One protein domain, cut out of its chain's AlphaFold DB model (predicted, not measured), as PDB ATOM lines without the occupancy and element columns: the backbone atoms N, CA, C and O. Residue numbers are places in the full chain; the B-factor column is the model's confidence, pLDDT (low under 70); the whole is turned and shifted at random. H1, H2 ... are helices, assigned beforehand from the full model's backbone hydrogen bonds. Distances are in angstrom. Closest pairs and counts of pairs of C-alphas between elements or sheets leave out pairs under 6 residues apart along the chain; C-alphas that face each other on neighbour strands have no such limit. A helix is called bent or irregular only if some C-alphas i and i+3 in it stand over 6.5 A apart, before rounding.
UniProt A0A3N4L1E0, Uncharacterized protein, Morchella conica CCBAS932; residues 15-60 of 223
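Overview. This is residues 15 to 60 of the 223 residues of an uncharacterized protein of Morchella conica CCBAS932 (UniProt A0A3N4L1E0). Two helices, H2 and H1, make an open V or L, and a long looping link at the corner joins them without the helices meeting. Both helices stick out from this corner as arms, H1 with residues 15 to 27 and H2 with residues 51 to 60, while residues 35 to 41 of the link stick out as a free loop. The printed part has 46 residues with two named helices, H1 then H2, and no named strand; its class is all helix. It is loose, with a radius of gyration of the C-alphas of 13.5 A, and flat, spanning 39 by 30 by 14 A.

Arrangement. Start with the longest helix by residues, H2, residues 44 to 60, and look back along the chain to H1, residues 15 to 28. The two are apart, with no C-alpha of the one within 8 A of the other. Between them you find a long link of 15 residues, 29 to 43. In both H1 and H2, every O i to N i+4 pair is within hydrogen-bond range.

Along the chain. Find C-alpha 44 at (28.672, -17.098, 49.311); from there H2 runs 24.3 A to C-alpha 60 at (52.246, -17.412, 43.286). For H1, go to C-alpha 15 at (45.727, -36.956, 65.696) and read on to C-alpha 28, 19.9 A away. Neither helix is bent or irregular.

Size, cuts and confidence. The two C-alphas farthest apart are those of Leu 15 and Gly 39, 41.4 A. The C-alphas of the first and last printed residues, Leu 15 and Gln 60, are 30.4 A apart. The printed part has no cut. In the B-factor column of this model, the mean pLDDT of the printed part is 87.8, that of H1 is 94 and that of H2 is 83; no printed residue is under 70.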
ATOM      1  N   LEU A  15      46.143 -36.496  67.022       92.06
ATOM      2  CA  LEU A  15      45.727 -36.956  65.696       92.06
ATOM      3  C   LEU A  15      44.201 -37.003  65.584       92.06
ATOM      4  O   LEU A  15      43.647 -36.553  64.581       92.06
ATOM      5  N   ASP A  16      43.521 -37.471  66.629       92.00
ATOM      6  CA  ASP A  16      42.061 -37.481  66.693       92.00
ATOM      7  C   ASP A  16      41.488 -36.055  66.678       92.00
ATOM      8  O   ASP A  16      40.525 -35.779  65.958       92.00
ATOM      9  N   GLU A  17      42.099 -35.117  67.404       93.88
ATOM     10  CA  GLU A  17      41.712 -33.702  67.398       93.88
ATOM     11  C   GLU A  17      41.857 -33.076  66.006       93.88
ATOM     12  O   GLU A  17      40.937 -32.402  65.531       93.88
ATOM     13  N   GLN A  18      42.970 -33.341  65.315       93.06
ATOM     14  CA  GLN A  18      43.177 -32.892  63.938       93.06
ATOM     15  C   GLN A  18      42.165 -33.522  62.976       93.06
ATOM     16  O   GLN A  18      41.575 -32.811  62.162       93.06
ATOM     17  N   SER A  19      41.908 -34.826  63.099       95.06
ATOM     18  CA  SER A  19      40.920 -35.539  62.282       95.06
ATOM     19  C   SER A  19      39.513 -34.962  62.464       95.06
ATOM     20  O   SER A  19      38.802 -34.698  61.489       95.06
ATOM     21  N   LEU A  20      39.115 -34.694  63.710       95.38
ATOM     22  CA  LEU A  20      37.833 -34.066  64.016       95.38
ATOM     23  C   LEU A  20      37.760 -32.638  63.482       95.38
ATOM     24  O   LEU A  20      36.718 -32.243  62.961       95.38
ATOM     25  N   HIS A  21      38.840 -31.867  63.594       95.56
ATOM     26  CA  HIS A  21      38.898 -30.519  63.042       95.56
ATOM     27  C   HIS A  21      38.734 -30.532  61.515       95.56
ATOM     28  O   HIS A  21      37.871 -29.831  60.988       95.56
ATOM     29  N   GLN A  22      39.476 -31.389  60.814       94.88
ATOM     30  CA  GLN A  22      39.356 -31.561  59.363       94.88
ATOM     31  C   GLN A  22      37.940 -31.975  58.963       94.88
ATOM     32  O   GLN A  22      37.342 -31.371  58.076       94.88
ATOM     33  N   ARG A  23      37.350 -32.946  59.670       95.38
ATOM     34  CA  ARG A  23      35.970 -33.369  59.411       95.38
ATOM     35  C   ARG A  23      34.979 -32.220  59.592       95.38
ATOM     36  O   ARG A  23      34.088 -32.068  58.762       95.38
ATOM     37  N   LYS A  24      35.123 -31.406  60.642       96.12
ATOM     38  CA  LYS A  24      34.260 -30.233  60.866       96.12
ATOM     39  C   LYS A  24      34.359 -29.247  59.709       96.12
ATOM     40  O   LYS A  24      33.328 -28.806  59.212       96.12
ATOM     41  N   VAL A  25      35.574 -28.963  59.247       92.75
ATOM     42  CA  VAL A  25      35.804 -28.096  58.086       92.75
ATOM     43  C   VAL A  25      35.167 -28.685  56.823       92.75
ATOM     44  O   VAL A  25      34.495 -27.965  56.090       92.75
ATOM     45  N   HIS A  26      35.306 -29.989  56.580       90.88
ATOM     46  CA  HIS A  26      34.705 -30.642  55.411       90.88
ATOM     47  C   HIS A  26      33.176 -30.602  55.440       90.88
ATOM     48  O   HIS A  26      32.556 -30.337  54.416       90.88
ATOM     49  N   ILE A  27      32.568 -30.816  56.610       92.62
ATOM     50  CA  ILE A  27      31.114 -30.705  56.782       92.62
ATOM     51  C   ILE A  27      30.660 -29.263  56.532       92.62
ATOM     52  O   ILE A  27      29.689 -29.048  55.817       92.62
ATOM     53  N   GLN A  28      31.377 -28.271  57.067       89.50
ATOM     54  CA  GLN A  28      31.064 -26.855  56.844       89.50
ATOM     55  C   GLN A  28      31.195 -26.433  55.377       89.50
ATOM     56  O   GLN A  28      30.520 -25.501  54.960       89.50
ATOM     57  N   ARG A  29      32.066 -27.086  54.604       87.31
ATOM     58  CA  ARG A  29      32.276 -26.826  53.170       87.31
ATOM     59  C   ARG A  29      31.445 -27.736  52.260       87.31
ATOM     60  O   ARG A  29      31.592 -27.685  51.037       87.31
ATOM     61  N   PHE A  30      30.587 -28.584  52.824       90.06
ATOM     62  CA  PHE A  30      29.810 -29.542  52.050       90.06
ATOM     63  C   PHE A  30      28.889 -28.824  51.051       90.06
ATOM     64  O   PHE A  30      28.154 -27.907  51.406       90.06
ATOM     65  N   GLY A  31      28.947 -29.230  49.781       86.88
ATOM     66  CA  GLY A  31      28.142 -28.651  48.703       86.88
ATOM     67  C   GLY A  31      28.663 -27.329  48.122       86.88
ATOM     68  O   GLY A  31      28.166 -26.906  47.079       86.88
ATOM     69  N   ALA A  32      29.680 -26.695  48.719       87.19
ATOM     70  CA  ALA A  32      30.311 -25.507  48.134       87.19
ATOM     71  C   ALA A  32      31.113 -25.847  46.862       87.19
ATOM     72  O   ALA A  32      31.125 -25.062  45.919       87.19
ATOM     73  N   THR A  33      31.712 -27.041  46.815       84.62
ATOM     74  CA  THR A  33      32.532 -27.540  45.694       84.62
ATOM     75  C   THR A  33      31.737 -28.268  44.608       84.62
ATOM     76  O   THR A  33      32.305 -28.701  43.609       84.62
ATOM     77  N   TRP A  34      30.429 -28.456  44.790       88.19
ATOM     78  CA  TRP A  34      29.612 -29.180  43.819       88.19
ATOM     79  C   TRP A  34      29.322 -28.319  42.588       88.19
ATOM     80  O   TRP A  34      29.068 -27.118  42.693       88.19
ATOM     81  N   ILE A  35      29.301 -28.952  41.411       86.44
ATOM     82  CA  ILE A  35      28.882 -28.295  40.170       86.44
ATOM     83  C   ILE A  35      27.401 -27.957  40.299       86.44
ATOM     84  O   ILE A  35      26.542 -28.837  40.370       86.44
ATOM     85  N   LYS A  36      27.103 -26.663  40.332       87.75
ATOM     86  CA  LYS A  36      25.728 -26.186  40.424       87.75
ATOM     87  C   LYS A  36      25.043 -26.234  39.063       87.75
ATOM     88  O   LYS A  36      25.673 -25.912  38.053       87.75
ATOM     89  N   PRO A  37      23.749 -26.591  39.018       92.44
ATOM     90  CA  PRO A  37      22.983 -26.493  37.791       92.44
ATOM     91  C   PRO A  37      22.865 -25.019  37.362       92.44
ATOM     92  O   PRO A  37      22.941 -24.105  38.194       92.44
ATOM     93  N   PRO A  38      22.670 -24.764  36.061       92.00
ATOM     94  CA  PRO A  38      22.543 -23.408  35.544       92.00
ATOM     95  C   PRO A  38      21.372 -22.668  36.208       92.00
ATOM     96  O   PRO A  38      20.309 -23.239  36.438       92.00
ATOM     97  N   GLY A  39      21.565 -21.380  36.498       91.75
ATOM     98  CA  GLY A  39      20.562 -20.537  37.161       91.75
ATOM     99  C   GLY A  39      20.604 -20.570  38.692       91.75
ATOM    100  O   GLY A  39      19.960 -19.731  39.316       91.75
ATOM    101  N   ILE A  40      21.390 -21.461  39.305       88.50
ATOM    102  CA  ILE A  40      21.678 -21.415  40.742       88.50
ATOM    103  C   ILE A  40      23.028 -20.730  40.946       88.50
ATOM    104  O   ILE A  40      24.065 -21.206  40.485       88.50
ATOM    105  N   HIS A  41      23.013 -19.599  41.649       88.75
ATOM    106  CA  HIS A  41      24.227 -18.856  41.974       88.75
ATOM    107  C   HIS A  41      25.168 -19.673  42.869       88.75
ATOM    108  O   HIS A  41      24.747 -20.577  43.605       88.75
ATOM    109  N   LYS A  42      26.465 -19.351  42.815       87.81
ATOM    110  CA  LYS A  42      27.468 -19.908  43.731       87.81
ATOM    111  C   LYS A  42      27.071 -19.600  45.180       87.81
ATOM    112  O   LYS A  42      26.283 -18.699  45.447       87.81
ATOM    113  N   THR A  43      27.477 -20.459  46.118       85.38
ATOM    114  CA  THR A  43      27.216 -20.163  47.536       85.38
ATOM    115  C   THR A  43      28.161 -19.034  47.910       85.38
ATOM    116  O   THR A  43      29.267 -18.992  47.382       85.38
ATOM    117  N   TYR A  44      27.776 -18.157  48.835       86.62
ATOM    118  CA  TYR A  44      28.672 -17.098  49.311       86.62
ATOM    119  C   TYR A  44      30.034 -17.656  49.770       86.62
ATOM    120  O   TYR A  44      31.083 -17.103  49.466       86.62
ATOM    121  N   GLN A  45      30.024 -18.827  50.411       85.94
ATOM    122  CA  GLN A  45      31.236 -19.557  50.775       85.94
ATOM    123  C   GLN A  45      32.068 -19.996  49.558       85.94
ATOM    124  O   GLN A  45      33.277 -19.816  49.568       85.94
ATOM    125  N   GLY A  46      31.435 -20.515  48.501       86.00
ATOM    126  CA  GLY A  46      32.130 -20.860  47.259       86.00
ATOM    127  C   GLY A  46      32.687 -19.632  46.535       86.00
ATOM    128  O   GLY A  46      33.760 -19.698  45.956       86.00
ATOM    129  N   GLU A  47      32.009 -18.486  46.612       86.75
ATOM    130  CA  GLU A  47      32.528 -17.223  46.069       86.75
ATOM    131  C   GLU A  47      33.750 -16.711  46.843       86.75
ATOM    132  O   GLU A  47      34.675 -16.164  46.239       86.75
ATOM    133  N   LEU A  48      33.772 -16.893  48.167       87.00
ATOM    134  CA  LEU A  48      34.927 -16.561  49.002       87.00
ATOM    135  C   LEU A  48      36.113 -17.490  48.734       87.00
ATOM    136  O   LEU A  48      37.227 -16.992  48.572       87.00
ATOM    137  N   ASP A  49      35.881 -18.801  48.642       85.50
ATOM    138  CA  ASP A  49      36.932 -19.780  48.335       85.50
ATOM    139  C   ASP A  49      37.514 -19.529  46.924       85.50
ATOM    140  O   ASP A  49      38.730 -19.414  46.778       85.50
ATOM    141  N   ASP A  50      36.672 -19.276  45.911       84.38
ATOM    142  CA  ASP A  50      37.102 -18.909  44.547       84.38
ATOM    143  C   ASP A  50      37.911 -17.600  44.495       84.38
ATOM    144  O   ASP A  50      38.687 -17.355  43.562       84.38
ATOM    145  N   LYS A  51      37.654 -16.680  45.430       84.94
ATOM    146  CA  LYS A  51      38.401 -15.424  45.542       84.94
ATOM    147  C   LYS A  51      39.751 -15.660  46.211       84.94
ATOM    148  O   LYS A  51      40.739 -15.110  45.733       84.94
ATOM    149  N   ALA A  52      39.787 -16.476  47.262       85.19
ATOM    150  CA  ALA A  52      41.015 -16.845  47.954       85.19
ATOM    151  C   ALA A  52      41.971 -17.626  47.036       85.19
ATOM    152  O   ALA A  52      43.149 -17.288  46.978       85.19
ATOM    153  N   GLU A  53      41.463 -18.583  46.253       81.75
ATOM    154  CA  GLU A  53      42.264 -19.339  45.276       81.75
ATOM    155  C   GLU A  53      42.831 -18.424  44.181       81.75
ATOM    156  O   GLU A  53      43.992 -18.538  43.799       81.75
ATOM    157  N   ARG A  54      42.042 -17.446  43.712       85.62
ATOM    158  CA  ARG A  54      42.521 -16.456  42.737       85.62
ATOM    159  C   ARG A  54      43.623 -15.566  43.305       85.62
ATOM    160  O   ARG A  54      44.563 -15.255  42.583       85.62
ATOM    161  N   GLU A  55      43.509 -15.159  44.565       79.94
ATOM    162  CA  GLU A  55      44.534 -14.352  45.234       79.94
ATOM    163  C   GLU A  55      45.813 -15.162  45.503       79.94
ATOM    164  O   GLU A  55      46.915 -14.638  45.352       79.94
ATOM    165  N   GLU A  56      45.696 -16.441  45.863       76.25
ATOM    166  CA  GLU A  56      46.849 -17.337  46.017       76.25
ATOM    167  C   GLU A  56      47.544 -17.594  44.676       76.25
ATOM    168  O   GLU A  56      48.766 -17.482  44.599       76.25
ATOM    169  N   ALA A  57      46.775 -17.823  43.608       79.62
ATOM    170  CA  ALA A  57      47.306 -17.960  42.256       79.62
ATOM    171  C   ALA A  57      48.008 -16.676  41.781       79.62
ATOM    172  O   ALA A  57      49.072 -16.741  41.172       79.62
ATOM    173  N   GLU A  58      47.453 -15.501  42.090       79.75
ATOM    174  CA  GLU A  58      48.080 -14.214  41.772       79.75
ATOM    175  C   GLU A  58      49.361 -13.990  42.588       79.75
ATOM    176  O   GLU A  58      50.370 -13.541  42.045       79.75
ATOM    177  N   ARG A  59      49.363 -14.364  43.871       76.31
ATOM    178  CA  ARG A  59      50.551 -14.289  44.730       76.31
ATOM    179  C   ARG A  59      51.651 -15.235  44.257       76.31
ATOM    180  O   ARG A  59      52.813 -14.841  44.255       76.31
ATOM    181  N   GLN A  60      51.299 -16.447  43.836       72.31
ATOM    182  CA  GLN A  60      52.246 -17.412  43.286       72.31
ATOM    183  C   GLN A  60      52.806 -16.939  41.941       72.31
ATOM    184  O   GLN A  60      54.019 -16.957  41.758       72.31
TER     185      GLN A  60